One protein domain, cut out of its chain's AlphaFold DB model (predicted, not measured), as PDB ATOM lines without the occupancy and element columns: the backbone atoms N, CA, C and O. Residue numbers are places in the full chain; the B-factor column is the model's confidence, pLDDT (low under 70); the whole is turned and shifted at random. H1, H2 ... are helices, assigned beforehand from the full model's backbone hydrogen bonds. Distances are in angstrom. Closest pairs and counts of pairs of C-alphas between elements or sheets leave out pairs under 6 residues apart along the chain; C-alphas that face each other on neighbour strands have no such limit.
ATOM      1  N   SER A  18      35.158 -36.876 -76.827       93.94
ATOM      2  CA  SER A  18      36.140 -36.908 -77.921       93.94
ATOM      3  C   SER A  18      37.290 -37.892 -77.666       93.94
ATOM      4  O   SER A  18      37.914 -38.379 -78.617       93.94
ATOM      5  N   LYS A  19      37.540 -38.249 -76.400       95.88
ATOM      6  CA  LYS A  19      38.561 -39.228 -75.998       95.88
ATOM      7  C   LYS A  19      38.036 -40.659 -75.914       95.88
ATOM      8  O   LYS A  19      38.830 -41.592 -75.856       95.88
ATOM      9  N   GLU A  20      36.722 -40.839 -75.972       95.19
ATOM     10  CA  GLU A  20      36.092 -42.144 -75.817       95.19
ATOM     11  C   GLU A  20      36.082 -42.998 -77.096       95.19
ATOM     12  O   GLU A  20      36.463 -42.576 -78.197       95.19
ATOM     13  N   GLY A  21      35.621 -44.242 -76.935       94.44
ATOM     14  CA  GLY A  21      35.376 -45.178 -78.027       94.44
ATOM     15  C   GLY A  21      34.227 -44.770 -78.962       94.44
ATOM     16  O   GLY A  21      33.470 -43.832 -78.712       94.44
ATOM     17  N   TYR A  22      34.077 -45.530 -80.050       95.00
ATOM     18  CA  TYR A  22      33.131 -45.231 -81.133       95.00
ATOM     19  C   TYR A  22      31.676 -45.074 -80.673       95.00
ATOM     20  O   TYR A  22      30.992 -44.201 -81.189       95.00
ATOM     21  N   SER A  23      31.220 -45.868 -79.696       92.25
ATOM     22  CA  SER A  23      29.850 -45.781 -79.163       92.25
ATOM     23  C   SER A  23      29.556 -44.422 -78.543       92.25
ATOM     24  O   SER A  23      28.569 -43.792 -78.895       92.25
ATOM     25  N   HIS A  24      30.431 -43.946 -77.652       93.31
ATOM     26  CA  HIS A  24      30.252 -42.658 -76.984       93.31
ATOM     27  C   HIS A  24      30.344 -41.501 -77.978       93.31
ATOM     28  O   HIS A  24      29.531 -40.586 -77.928       93.31
ATOM     29  N   LYS A  25      31.285 -41.561 -78.928       95.56
ATOM     30  CA  LYS A  25      31.399 -40.558 -79.997       95.56
ATOM     31  C   LYS A  25      30.157 -40.513 -80.881       95.56
ATOM     32  O   LYS A  25      29.665 -39.432 -81.176       95.56
ATOM     33  N   HIS A  26      29.656 -41.674 -81.298       95.25
ATOM     34  CA  HIS A  26      28.445 -41.786 -82.111       95.25
ATOM     35  C   HIS A  26      27.227 -41.228 -81.366       95.25
ATOM     36  O   HIS A  26      26.576 -40.319 -81.875       95.25
ATOM     37  N   LEU A  27      27.019 -41.668 -80.121       92.94
ATOM     38  CA  LEU A  27      25.978 -41.167 -79.223       92.94
ATOM     39  C   LEU A  27      26.041 -39.644 -79.059       92.94
ATOM     40  O   LEU A  27      25.026 -38.958 -79.148       92.94
ATOM     41  N   PHE A  28      27.239 -39.110 -78.825       94.19
ATOM     42  CA  PHE A  28      27.446 -37.677 -78.674       94.19
ATOM     43  C   PHE A  28      27.035 -36.914 -79.934       94.19
ATOM     44  O   PHE A  28      26.297 -35.939 -79.836       94.19
ATOM     45  N   ILE A  29      27.458 -37.366 -81.118       96.12
ATOM     46  CA  ILE A  29      27.085 -36.716 -82.380       96.12
ATOM     47  C   ILE A  29      25.577 -36.804 -82.626       96.12
ATOM     48  O   ILE A  29      24.983 -35.792 -82.992       96.12
ATOM     49  N   HIS A  30      24.947 -37.956 -82.375       94.38
ATOM     50  CA  HIS A  30      23.491 -38.120 -82.480       94.38
ATOM     51  C   HIS A  30      22.755 -37.070 -81.641       94.38
ATOM     52  O   HIS A  30      21.919 -36.320 -82.138       94.38
ATOM     53  N   GLU A  31      23.123 -36.951 -80.368       92.44
ATOM     54  CA  GLU A  31      22.491 -36.000 -79.454       92.44
ATOM     55  C   GLU A  31      22.834 -34.539 -79.790       92.44
ATOM     56  O   GLU A  31      21.998 -33.652 -79.630       92.44
ATOM     57  N   MET A  32      24.023 -34.261 -80.334       94.50
ATOM     58  CA  MET A  32      24.371 -32.923 -80.823       94.50
ATOM     59  C   MET A  32      23.540 -32.502 -82.039       94.50
ATOM     60  O   MET A  32      23.269 -31.310 -82.205       94.50
ATOM     61  N   VAL A  33      23.083 -33.442 -82.870       94.44
ATOM     62  CA  VAL A  33      22.150 -33.123 -83.961       94.44
ATOM     63  C   VAL A  33      20.794 -32.709 -83.405       94.44
ATOM     64  O   VAL A  33      20.202 -31.765 -83.916       94.44
ATOM     65  N   HIS A  34      20.320 -33.327 -82.328       92.38
ATOM     66  CA  HIS A  34      19.106 -32.873 -81.650       92.38
ATOM     67  C   HIS A  34      19.263 -31.488 -81.011       92.38
ATOM     68  O   HIS A  34      18.352 -30.666 -81.103       92.38
ATOM     69  N   VAL A  35      20.428 -31.179 -80.430       92.44
ATOM     70  CA  VAL A  35      20.738 -29.813 -79.968       92.44
ATOM     71  C   VAL A  35      20.662 -28.822 -81.132       92.44
ATOM     72  O   VAL A  35      20.018 -27.780 -81.013       92.44
ATOM     73  N   TRP A  36      21.259 -29.159 -82.278       94.06
ATOM     74  CA  TRP A  36      21.173 -28.348 -83.494       94.06
ATOM     75  C   TRP A  36      19.722 -28.183 -83.979       94.06
ATOM     76  O   TRP A  36      19.296 -27.063 -84.256       94.06
ATOM     77  N   GLN A  37      18.933 -29.259 -84.008       92.12
ATOM     78  CA  GLN A  37      17.512 -29.235 -84.367       92.12
ATOM     79  C   GLN A  37      16.715 -28.286 -83.458       92.12
ATOM     80  O   GLN A  37      15.948 -27.450 -83.941       92.12
ATOM     81  N   TYR A  38      16.935 -28.362 -82.143       91.12
ATOM     82  CA  TYR A  38      16.305 -27.468 -81.172       91.12
ATOM     83  C   TYR A  38      16.683 -26.000 -81.415       91.12
ATOM     84  O   TYR A  38      15.810 -25.134 -81.443       91.12
ATOM     85  N   GLN A  39      17.964 -25.710 -81.668       91.50
ATOM     86  CA  GLN A  39      18.439 -24.354 -81.982       91.50
ATOM     87  C   GLN A  39      17.823 -23.777 -83.268       91.50
ATOM     88  O   GLN A  39      17.801 -22.559 -83.447       91.50
ATOM     89  N   ARG A  40      17.293 -24.631 -84.152       90.81
ATOM     90  CA  ARG A  40      16.541 -24.250 -85.358       90.81
ATOM     91  C   ARG A  40      15.028 -24.163 -85.142       90.81
ATOM     92  O   ARG A  40      14.284 -23.979 -86.099       90.81
ATOM     93  N   GLY A  41      14.553 -24.277 -83.901       87.81
ATOM     94  CA  GLY A  41      13.127 -24.224 -83.577       87.81
ATOM     95  C   GLY A  41      12.353 -25.471 -84.008       87.81
ATOM     96  O   GLY A  41      11.123 -25.443 -84.076       87.81
ATOM     97  N   MET A  42      13.046 -26.573 -84.306       85.31
ATOM     98  CA  MET A  42      12.401 -27.840 -84.631       85.31
ATOM     99  C   MET A  42      11.912 -28.496 -83.331       85.31
ATOM    100  O   MET A  42      12.651 -28.589 -82.352       85.31
ATOM    101  N   TRP A  43      10.664 -28.973 -83.304       72.88
ATOM    102  CA  TRP A  43      10.086 -29.622 -82.120       72.88
ATOM    103  C   TRP A  43      10.686 -31.017 -81.900       72.88
ATOM    104  O   TRP A  43      10.164 -32.023 -82.389       72.88
ATOM    105  N   VAL A  44      11.783 -31.083 -81.144       65.38
ATOM    106  CA  VAL A  44      12.460 -32.337 -80.802       65.38
ATOM    107  C   VAL A  44      11.629 -33.102 -79.768       65.38
ATOM    108  O   VAL A  44      11.685 -32.848 -78.567       65.38
ATOM    109  N   LYS A  45      10.834 -34.079 -80.216       63.53
ATOM    110  CA  LYS A  45      10.274 -35.096 -79.316       63.53
ATOM    111  C   LYS A  45      11.375 -36.108 -79.020       63.53
ATOM    112  O   LYS A  45      11.394 -37.157 -79.653       63.53
ATOM    113  N   THR A  46      12.280 -35.803 -78.089       57.47
ATOM    114  CA  THR A  46      13.330 -36.753 -77.702       57.47
ATOM    115  C   THR A  46      12.683 -37.986 -77.090       57.47
ATOM    116  O   THR A  46      12.282 -37.994 -75.922       57.47
ATOM    117  N   ARG A  47      12.553 -39.045 -77.880       56.47
ATOM    118  CA  ARG A  47      12.296 -40.374 -77.346       56.47
ATOM    119  C   ARG A  47      13.676 -40.867 -76.973       56.47
ATOM    120  O   ARG A  47      14.441 -41.218 -77.856       56.47
ATOM    121  N   GLY A  48      14.032 -40.768 -75.689       55.22
ATOM    122  CA  GLY A  48      15.362 -41.174 -75.234       55.22
ATOM    123  C   GLY A  48      15.749 -42.522 -75.841       55.22
ATOM    124  O   GLY A  48      14.867 -43.362 -76.012       55.22
ATOM    125  N   LEU A  49      17.040 -42.698 -76.150       50.97
ATOM    126  CA  LEU A  49      17.691 -43.836 -76.842       50.97
ATOM    127  C   LEU A  49      17.253 -45.259 -76.437       50.97
ATOM    128  O   LEU A  49      17.657 -46.242 -77.044       50.97
ATOM    129  N   TYR A  50      16.424 -45.379 -75.409       44.16
ATOM    130  CA  TYR A  50      15.826 -46.600 -74.896       44.16
ATOM    131  C   TYR A  50      14.410 -46.881 -75.398       44.16
ATOM    132  O   TYR A  50      13.833 -47.911 -75.049       44.16
ATOM    133  N   SER A  51      13.814 -46.006 -76.210       46.25
ATOM    134  CA  SER A  51      12.555 -46.348 -76.850       46.25
ATOM    135  C   SER A  51      12.844 -47.279 -78.025       46.25
ATOM    136  O   SER A  51      13.025 -46.838 -79.153       46.25
ATOM    137  N   TRP A  52      12.796 -48.585 -77.769       41.09
ATOM    138  CA  TRP A  52      12.702 -49.662 -78.770       41.09
ATOM    139  C   TRP A  52      11.572 -49.449 -79.817       41.09
ATOM    140  O   TRP A  52      11.445 -50.204 -80.772       41.09
ATOM    141  N   LEU A  53      10.754 -48.398 -79.652       43.88
ATOM    142  CA  LEU A  53       9.682 -47.950 -80.542       43.88
ATOM    143  C   LEU A  53      10.092 -46.830 -81.523       43.88
ATOM    144  O   LEU A  53       9.273 -46.434 -82.354       43.88
ATOM    145  N   ALA A  54      11.292 -46.249 -81.416       57.22
ATOM    146  CA  ALA A  54      11.780 -45.270 -82.386       57.22
ATOM    147  C   ALA A  54      12.441 -45.999 -83.568       57.22
ATOM    148  O   ALA A  54      13.351 -46.806 -83.395       57.22
ATOM    149  N   ASN A  55      11.949 -45.743 -84.783       66.81
ATOM    150  CA  ASN A  55      12.524 -46.322 -85.991       66.81
ATOM    151  C   ASN A  55      13.791 -45.546 -86.380       66.81
ATOM    152  O   ASN A  55      13.717 -44.548 -87.097       66.81
ATOM    153  N   TYR A  56      14.935 -46.005 -85.876       74.00
ATOM    154  CA  TYR A  56      16.257 -45.491 -86.235       74.00
ATOM    155  C   TYR A  56      16.741 -46.009 -87.590       74.00
ATOM    156  O   TYR A  56      17.725 -45.499 -88.109       74.00
ATOM    157  N   SER A  57      16.088 -47.019 -88.171       86.25
ATOM    158  CA  SER A  57      16.483 -47.566 -89.469       86.25
ATOM    159  C   SER A  57      16.161 -46.586 -90.592       86.25
ATOM    160  O   SER A  57      15.099 -45.955 -90.599       86.25
ATOM    161  N   TYR A  58      17.071 -46.460 -91.555       91.75
ATOM    162  CA  TYR A  58      16.915 -45.556 -92.691       91.75
ATOM    163  C   TYR A  58      17.629 -46.074 -93.942       91.75
ATOM    164  O   TYR A  58      18.749 -46.597 -93.887       91.75
ATOM    165  N   GLU A  59      16.992 -45.847 -95.089       92.81
ATOM    166  CA  GLU A  59      17.560 -46.122 -96.406       92.81
ATOM    167  C   GLU A  59      17.928 -44.813 -97.080       92.81
ATOM    168  O   GLU A  59      17.142 -43.869 -97.095       92.81
ATOM    169  N   LEU A  60      19.109 -44.782 -97.692       93.56
ATOM    170  CA  LEU A  60      19.519 -43.687 -98.560       93.56
ATOM    171  C   LEU A  60      19.222 -44.107-100.003       93.56
ATOM    172  O   LEU A  60      20.052 -44.729-100.670       93.56
ATOM    173  N   ASP A  61      18.012 -43.820-100.476       85.44
ATOM    174  CA  ASP A  61      17.569 -44.139-101.844       85.44
ATOM    175  C   ASP A  61      18.076 -43.128-102.897       85.44
ATOM    176  O   ASP A  61      18.008 -43.382-104.098       85.44
ATOM    177  N   GLY A  62      18.650 -42.007-102.446       83.56
ATOM    178  CA  GLY A  62      19.168 -40.930-103.294       83.56
ATOM    179  C   GLY A  62      18.115 -39.920-103.761       83.56
ATOM    180  O   GLY A  62      18.463 -39.005-104.501       83.56
ATOM    181  N   SER A  63      16.859 -40.058-103.330       86.38
ATOM    182  CA  SER A  63      15.743 -39.173-103.692       86.38
ATOM    183  C   SER A  63      15.419 -38.115-102.631       86.38
ATOM    184  O   SER A  63      14.755 -37.126-102.931       86.38
ATOM    185  N   LYS A  64      15.898 -38.304-101.395       91.19
ATOM    186  CA  LYS A  64      15.591 -37.447-100.239       91.19
ATOM    187  C   LYS A  64      16.825 -36.719 -99.726       91.19
ATOM    188  O   LYS A  64      17.854 -37.343 -99.481       91.19
ATOM    189  N   LEU A  65      16.680 -35.422 -99.470       95.50
ATOM    190  CA  LEU A  65      17.609 -34.659 -98.627       95.50
ATOM    191  C   LEU A  65      17.362 -34.954 -97.142       95.50
ATOM    192  O   LEU A  65      16.268 -35.393 -96.784       95.50
ATOM    193  N   LEU A  66      18.349 -34.670 -96.284       95.69
ATOM    194  CA  LEU A  66      18.283 -34.932 -94.840       95.69
ATOM    195  C   LEU A  66      17.001 -34.383 -94.185       95.69
ATOM    196  O   LEU A  66      16.377 -35.081 -93.395       95.69
ATOM    197  N   GLU A  67      16.562 -33.177 -94.551       93.19
ATOM    198  CA  GLU A  67      15.350 -32.529 -94.010       93.19
ATOM    199  C   GLU A  67      14.052 -33.328 -94.217       93.19
ATOM    200  O   GLU A  67      13.083 -33.144 -93.484       93.19
ATOM    201  N   ASN A  68      14.048 -34.261 -95.174       93.25
ATOM    202  CA  ASN A  68      12.900 -35.107 -95.495       93.25
ATOM    203  C   ASN A  68      12.889 -36.438 -94.719       93.25
ATOM    204  O   ASN A  68      12.036 -37.292 -94.971       93.25
ATOM    205  N   TYR A  69      13.832 -36.638 -93.793       92.44
ATOM    206  CA  TYR A  69      13.846 -37.763 -92.855       92.44
ATOM    207  C   TYR A  69      13.247 -37.356 -91.505       92.44
ATOM    208  O   TYR A  69      13.264 -36.183 -91.128       92.44
ATOM    209  N   ALA A  70      12.743 -38.333 -90.745       91.12
ATOM    210  CA  ALA A  70      12.294 -38.086 -89.377       91.12
ATOM    211  C   ALA A  70      13.457 -37.592 -88.497       91.12
ATOM    212  O   ALA A  70      14.599 -37.982 -88.707       91.12
ATOM    213  N   MET A  71      13.171 -36.789 -87.471       89.62
ATOM    214  CA  MET A  71      14.194 -36.134 -86.632       89.62
ATOM    215  C   MET A  71      15.260 -37.088 -86.075       89.62
ATOM    216  O   MET A  71      16.449 -36.782 -86.130       89.62
ATOM    217  N   GLU A  72      14.835 -38.256 -85.588       89.75
ATOM    218  CA  GLU A  72      15.727 -39.315 -85.096       89.75
ATOM    219  C   GLU A  72      16.579 -39.918 -86.221       89.75
ATOM    220  O   GLU A  72      17.766 -40.159 -86.034       89.75
ATOM    221  N   GLN A  73      16.007 -40.105 -87.416       93.25
ATOM    222  CA  GLN A  73      16.751 -40.580 -88.585       93.25
ATOM    223  C   GLN A  73      17.769 -39.539 -89.054       93.25
ATOM    224  O   GLN A  73      18.863 -39.910 -89.454       93.25
ATOM    225  N   GLN A  74      17.456 -38.243 -88.981       94.69
ATOM    226  CA  GLN A  74      18.421 -37.194 -89.316       94.69
ATOM    227  C   GLN A  74      19.646 -37.246 -88.396       94.69
ATOM    228  O   GLN A  74      20.777 -37.231 -88.880       94.69
ATOM    229  N   ALA A  75      19.416 -37.347 -87.082       93.75
ATOM    230  CA  ALA A  75      20.474 -37.493 -86.085       93.75
ATOM    231  C   ALA A  75      21.317 -38.748 -86.334       93.75
ATOM    232  O   ALA A  75      22.546 -38.674 -86.395       93.75
ATOM    233  N   GLN A  76      20.647 -39.865 -86.604       95.25
ATOM    234  CA  GLN A  76      21.275 -41.141 -86.899       95.25
ATOM    235  C   GLN A  76      22.117 -41.115 -88.186       95.25
ATOM    236  O   GLN A  76      23.257 -41.575 -88.181       95.25
ATOM    237  N   ILE A  77      21.601 -40.543 -89.281       96.62
ATOM    238  CA  ILE A  77      22.310 -40.414 -90.567       96.62
ATOM    239  C   ILE A  77      23.603 -39.617 -90.386       96.62
ATOM    240  O   ILE A  77      24.658 -40.012 -90.885       96.62
ATOM    241  N   VAL A  78      23.538 -38.496 -89.664       97.62
ATOM    242  CA  VAL A  78      24.708 -37.646 -89.408       97.62
ATOM    243  C   VAL A  78      25.719 -38.361 -88.505       97.62
ATOM    244  O   VAL A  78      26.917 -38.322 -88.791       97.62
ATOM    245  N   ALA A  79      25.266 -39.055 -87.457       97.12
ATOM    246  CA  ALA A  79      26.136 -39.820 -86.563       97.12
ATOM    247  C   ALA A  79      26.831 -40.992 -87.280       97.12
ATOM    248  O   ALA A  79      28.047 -41.179 -87.141       97.12
ATOM    249  N   ASP A  80      26.097 -41.730 -88.114       96.94
ATOM    250  CA  ASP A  80      26.633 -42.821 -88.929       96.94
ATOM    251  C   ASP A  80      27.642 -42.300 -89.963       96.94
ATOM    252  O   ASP A  80      28.710 -42.898 -90.134       96.94
ATOM    253  N   TYR A  81      27.361 -41.165 -90.615       97.56
ATOM    254  CA  TYR A  81      28.290 -40.539 -91.558       97.56
ATOM    255  C   TYR A  81      29.563 -40.030 -90.878       97.56
ATOM    256  O   TYR A  81      30.668 -40.221 -91.398       97.56
ATOM    257  N   HIS A  82      29.441 -39.425 -89.694       97.69
ATOM    258  CA  HIS A  82      30.597 -39.023 -88.897       97.69
ATOM    259  C   HIS A  82      31.463 -40.237 -88.539       97.69
ATOM    260  O   HIS A  82      32.682 -40.190 -88.693       97.69
ATOM    261  N   LEU A  83      30.864 -41.355 -88.115       97.31
ATOM    262  CA  LEU A  83      31.602 -42.591 -87.839       97.31
ATOM    263  C   LEU A  83      32.301 -43.131 -89.099       97.31
ATOM    264  O   LEU A  83      33.478 -43.488 -89.037       97.31
ATOM    265  N   LEU A  84      31.603 -43.153 -90.240       96.81
ATOM    266  CA  LEU A  84      32.150 -43.596 -91.525       96.81
ATOM    267  C   LEU A  84      33.376 -42.774 -91.944       96.81
ATOM    268  O   LEU A  84      34.382 -43.342 -92.368       96.81
ATOM    269  N   THR A  85      33.299 -41.451 -91.827       96.75
ATOM    270  CA  THR A  85      34.348 -40.533 -92.296       96.75
ATOM    271  C   THR A  85      35.514 -40.397 -91.320       96.75
ATOM    272  O   THR A  85      36.656 -40.314 -91.762       96.75
ATOM    273  N   SER A  86      35.256 -40.427 -90.010       96.50
ATOM    274  CA  SER A  86      36.295 -40.301 -88.977       96.50
ATOM    275  C   SER A  86      37.041 -41.604 -88.688       96.50
ATOM    276  O   SER A  86      38.215 -41.568 -88.330       96.50
ATOM    277  N   SER A  87      36.368 -42.755 -88.808       95.94
ATOM    278  CA  SER A  87      36.894 -44.057 -88.365       95.94
ATOM    279  C   SER A  87      37.019 -45.084 -89.496       95.94
ATOM    280  O   SER A  87      37.581 -46.161 -89.303       95.94
ATOM    281  N   GLY A  88      36.517 -44.757 -90.689       95.94
ATOM    282  CA  GLY A  88      36.613 -45.594 -91.875       95.94
ATOM    283  C   GLY A  88      35.513 -46.651 -91.995       95.94
ATOM    284  O   GLY A  88      34.827 -47.031 -91.042       95.94
ATOM    285  N   TYR A  89      35.372 -47.168 -93.215       95.62
ATOM    286  CA  TYR A  89      34.297 -48.084 -93.596       95.62
ATOM    287  C   TYR A  89      34.305 -49.412 -92.830       95.62
ATOM    288  O   TYR A  89      33.242 -49.909 -92.468       95.62
ATOM    289  N   ALA A  90      35.481 -49.972 -92.526       95.44
ATOM    290  CA  ALA A  90      35.572 -51.221 -91.768       95.44
ATOM    291  C   ALA A  90      34.978 -51.078 -90.356       95.44
ATOM    292  O   ALA A  90      34.228 -51.943 -89.907       95.44
ATOM    293  N   VAL A  91      35.265 -49.962 -89.672       96.12
ATOM    294  CA  VAL A  91      34.687 -49.672 -88.355       96.12
ATOM    295  C   VAL A  91      33.183 -49.484 -88.485       96.12
ATOM    296  O   VAL A  91      32.441 -50.187 -87.806       96.12
ATOM    297  N   TRP A  92      32.738 -48.611 -89.392       96.19
ATOM    298  CA  TRP A  92      31.318 -48.360 -89.648       96.19
ATOM    299  C   TRP A  92      30.537 -49.657 -89.914       96.19
ATOM    300  O   TRP A  92      29.532 -49.929 -89.259       96.19
ATOM    301  N   ARG A  93      31.058 -50.534 -90.780       93.94
ATOM    302  CA  ARG A  93      30.427 -51.815 -91.120       93.94
ATOM    303  C   ARG A  93      30.347 -52.780 -89.936       93.94
ATOM    304  O   ARG A  93      29.364 -53.517 -89.826       93.94
ATOM    305  N   ASN A  94      31.340 -52.764 -89.047       94.06
ATOM    306  CA  ASN A  94      31.381 -53.580 -87.828       94.06
ATOM    307  C   ASN A  94      30.433 -53.080 -86.720       94.06
ATOM    308  O   ASN A  94      30.273 -53.759 -85.701       94.06
ATOM    309  N   ARG A  95      29.812 -51.903 -86.889       92.38
ATOM    310  CA  ARG A  95      28.794 -51.364 -85.969       92.38
ATOM    311  C   ARG A  95      27.353 -51.606 -86.434       92.38
ATOM    312  O   ARG A  95      26.433 -51.157 -85.758       92.38
ATOM    313  N   PHE A  96      27.139 -52.322 -87.541       90.00
ATOM    314  CA  PHE A  96      25.795 -52.710 -87.990       90.00
ATOM    315  C   PHE A  96      25.075 -53.524 -86.912       90.00
ATOM    316  O   PHE A  96      25.658 -54.447 -86.341       90.00
ATOM    317  N   GLY A  97      23.811 -53.189 -86.641       81.56
ATOM    318  CA  GLY A  97      23.021 -53.835 -85.586       81.56
ATOM    319  C   GLY A  97      23.447 -53.451 -84.163       81.56
ATOM    320  O   GLY A  97      22.955 -54.039 -83.203       81.56
ATOM    321  N   LYS A  98      24.366 -52.486 -84.030       86.94
ATOM    322  CA  LYS A  98      24.704 -51.800 -82.781       86.94
ATOM    323  C   LYS A  98      24.256 -50.346 -82.912       86.94
ATOM    324  O   LYS A  98      23.065 -50.079 -82.835       86.94
ATOM    325  N   GLU A  99      25.189 -49.433 -83.159       89.19
ATOM    326  CA  GLU A  99      24.896 -48.021 -83.393       89.19
ATOM    327  C   GLU A  99      24.427 -47.751 -84.819       89.19
ATOM    328  O   GLU A  99      23.531 -46.942 -84.995       89.19
ATOM    329  N   VAL A 100      25.006 -48.413 -85.828       91.75
ATOM    330  CA  VAL A 100      24.681 -48.140 -87.237       91.75
ATOM    331  C   VAL A 100      23.417 -48.894 -87.637       91.75
ATOM    332  O   VAL A 100      23.361 -50.128 -87.548       91.75
ATOM    333  N   THR A 101      22.434 -48.145 -88.133       92.31
ATOM    334  CA  THR A 101      21.092 -48.632 -88.499       92.31
ATOM    335  C   THR A 101      20.775 -48.459 -89.989       92.31
ATOM    336  O   THR A 101      19.622 -48.588 -90.405       92.31
ATOM    337  N   TYR A 102      21.795 -48.210 -90.818       92.75
ATOM    338  CA  TYR A 102      21.666 -48.220 -92.276       92.75
ATOM    339  C   TYR A 102      21.147 -49.576 -92.778       92.75
ATOM    340  O   TYR A 102      21.804 -50.603 -92.588       92.75
ATOM    341  N   ASN A 103      19.999 -49.589 -93.460       90.75
ATOM    342  CA  ASN A 103      19.370 -50.812 -93.979       90.75
ATOM    343  C   ASN A 103      19.414 -50.929 -95.518       90.75
ATOM    344  O   ASN A 103      18.754 -51.798 -96.082       90.75
ATOM    345  N   GLY A 104      20.214 -50.109 -96.208       87.31
ATOM    346  CA  GLY A 104      20.380 -50.213 -97.660       87.31
ATOM    347  C   GLY A 104      21.171 -51.457 -98.088       87.31
ATOM    348  O   GLY A 104      22.221 -51.766 -97.532       87.31
ATOM    349  N   HIS A 105      20.704 -52.152 -99.128       86.25
ATOM    350  CA  HIS A 105      21.302 -53.402 -99.631       86.25
ATOM    351  C   HIS A 105      22.666 -53.248-100.323       86.25
ATOM    352  O   HIS A 105      23.320 -54.237-100.646       86.25
ATOM    353  N   ASP A 106      23.110 -52.021-100.566       86.00
ATOM    354  CA  ASP A 106      24.375 -51.702-101.223       86.00
ATOM    355  C   ASP A 106      25.521 -51.446-100.245       86.00
ATOM    356  O   ASP A 106      26.554 -50.916-100.647       86.00
ATOM    357  N   TYR A 107      25.371 -51.864 -98.981       82.81
ATOM    358  CA  TYR A 107      26.410 -51.686 -97.970       82.81
ATOM    359  C   TYR A 107      27.768 -52.222 -98.428       82.81
ATOM    360  O   TYR A 107      28.765 -51.632 -98.060       82.81
ATOM    361  N   ALA A 108      27.825 -53.279 -99.249       86.50
ATOM    362  CA  ALA A 108      29.073 -53.886 -99.723       86.50
ATOM    363  C   ALA A 108      29.949 -52.965-100.601       86.50
ATOM    364  O   ALA A 108      31.145 -53.227-100.732       86.50
ATOM    365  N   ASP A 109      29.388 -51.896-101.174       92.06
ATOM    366  CA  ASP A 109      30.115 -50.919-101.986       92.06
ATOM    367  C   ASP A 109      30.342 -49.621-101.199       92.06
ATOM    368  O   ASP A 109      29.485 -48.738-101.127       92.06
ATOM    369  N   VAL A 110      31.542 -49.486-100.629       90.94
ATOM    370  CA  VAL A 110      31.927 -48.312 -99.833       90.94
ATOM    371  C   VAL A 110      31.810 -46.995-100.602       90.94
ATOM    372  O   VAL A 110      31.444 -45.980-100.007       90.94
ATOM    373  N   ARG A 111      32.112 -46.981-101.908       92.81
ATOM    374  CA  ARG A 111      32.079 -45.744-102.703       92.81
ATOM    375  C   ARG A 111      30.637 -45.298-102.862       92.81
ATOM    376  O   ARG A 111      30.318 -44.155-102.552       92.81
ATOM    377  N   LYS A 112      29.761 -46.236-103.220       93.38
ATOM    378  CA  LYS A 112      28.329 -45.982-103.374       93.38
ATOM    379  C   LYS A 112      27.663 -45.557-102.066       93.38
ATOM    380  O   LYS A 112      26.883 -44.607-102.062       93.38
ATOM    381  N   VAL A 113      28.000 -46.205-100.949       93.44
ATOM    382  CA  VAL A 113      27.520 -45.806 -99.617       93.44
ATOM    383  C   VAL A 113      27.946 -44.373 -99.303       93.44
ATOM    384  O   VAL A 113      27.113 -43.556 -98.913       93.44
ATOM    385  N   LYS A 114      29.225 -44.036 -99.512       94.44
ATOM    386  CA  LYS A 114      29.739 -42.689 -99.242       94.44
ATOM    387  C   LYS A 114      29.046 -41.630-100.102       94.44
ATOM    388  O   LYS A 114      28.594 -40.624 -99.563       94.44
ATOM    389  N   GLU A 115      28.899 -41.886-101.400       94.94
ATOM    390  CA  GLU A 115      28.197 -40.996-102.331       94.94
ATOM    391  C   GLU A 115      26.742 -40.757-101.916       94.94
ATOM    392  O   GLU A 115      26.227 -39.648-102.051       94.94
ATOM    393  N   LYS A 116      26.058 -41.779-101.394       95.62
ATOM    394  CA  LYS A 116      24.690 -41.642-100.888       95.62
ATOM    395  C   LYS A 116      24.608 -40.721 -99.677       95.62
ATOM    396  O   LYS A 116      23.738 -39.855 -99.658       95.62
ATOM    397  N   TYR A 117      25.509 -40.865 -98.705       96.81
ATOM    398  CA  TYR A 117      25.559 -39.927 -97.581       96.81
ATOM    399  C   TYR A 117      25.844 -38.503 -98.050       96.81
ATOM    400  O   TYR A 117      25.126 -37.585 -97.664       96.81
ATOM    401  N   GLU A 118      26.844 -38.319 -98.915       95.62
ATOM    402  CA  GLU A 118      27.207 -37.002 -99.456       95.62
ATOM    403  C   GLU A 118      26.027 -36.349-100.194       95.62
ATOM    404  O   GLU A 118      25.773 -35.161-100.014       95.62
ATOM    405  N   LYS A 119      25.243 -37.130-100.951       96.25
ATOM    406  CA  LYS A 119      24.015 -36.653-101.609       96.25
ATOM    407  C   LYS A 119      22.935 -36.234-100.616       96.25
ATOM    408  O   LYS A 119      22.363 -35.161-100.771       96.25
ATOM    409  N   VAL A 120      22.646 -37.057 -99.606       96.69
ATOM    410  CA  VAL A 120      21.611 -36.742 -98.603       96.69
ATOM    411  C   VAL A 120      21.998 -35.523 -97.755       96.69
ATOM    412  O   VAL A 120      21.123 -34.753 -97.355       96.69
ATOM    413  N   LEU A 121      23.297 -35.316 -97.523       96.69
ATOM    414  CA  LEU A 121      23.844 -34.257 -96.671       96.69
ATOM    415  C   LEU A 121      24.233 -32.970 -97.416       96.69
ATOM    416  O   LEU A 121      24.664 -32.025 -96.763       96.69
ATOM    417  N   VAL A 122      24.058 -32.880 -98.739       94.00
ATOM    418  CA  VAL A 122      24.556 -31.757 -99.566       94.00
ATOM    419  C   VAL A 122      24.085 -30.360 -99.114       94.00
ATOM    420  O   VAL A 122      24.764 -29.370 -99.365       94.00
TER     421      VAL A 122
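What this domain is: This is residues 18 to 122 of the 127 residues of the protein "Type VI secretion protein" of Serratia nematodiphila DZ0503SBS1 (UniProt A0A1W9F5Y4). H2 lies in the middle, with H1 slanting across one side, H4 near the other and short H3 near its later end. A long loop joins H1 to H2. The 105 printed residues hold four named helices, H1 to H4 in order, and no named strand: all helix. The whole is compact, radius of gyration of the C-alphas 13.1 A, spans 36 by 34 by 25 A.

How they stand to each other: Start at H1, residues 22 to 39: it touches H2, residues 71 to 87, in a hairpin at a steep 43 degrees, closest C-alphas His 30 and Ala 75, 4.7 A. With residues 80 to 84 alone, H2 touches H3, residues 89 to 94, closest C-alphas 84 and 92, 5.2 A. H4, residues 110 to 121, is close to H2 but not clearly touching, closest C-alphas 81 and 117, 6.6 A. Every O i to N i+4 pair in these helices is within hydrogen-bond range.

Where its parts are: From C-alpha 22 at (33.131, -45.231, -81.133) H1 runs 25.5 A; H2 runs 24.1 A; H4 ends at C-alpha 121, (23.844, -34.257, -96.671).

The domain as a whole: The printed part has no cut; links H1 to H2 and H3 to H4 are long; pLDDT is under 70 at residues 44 to 55.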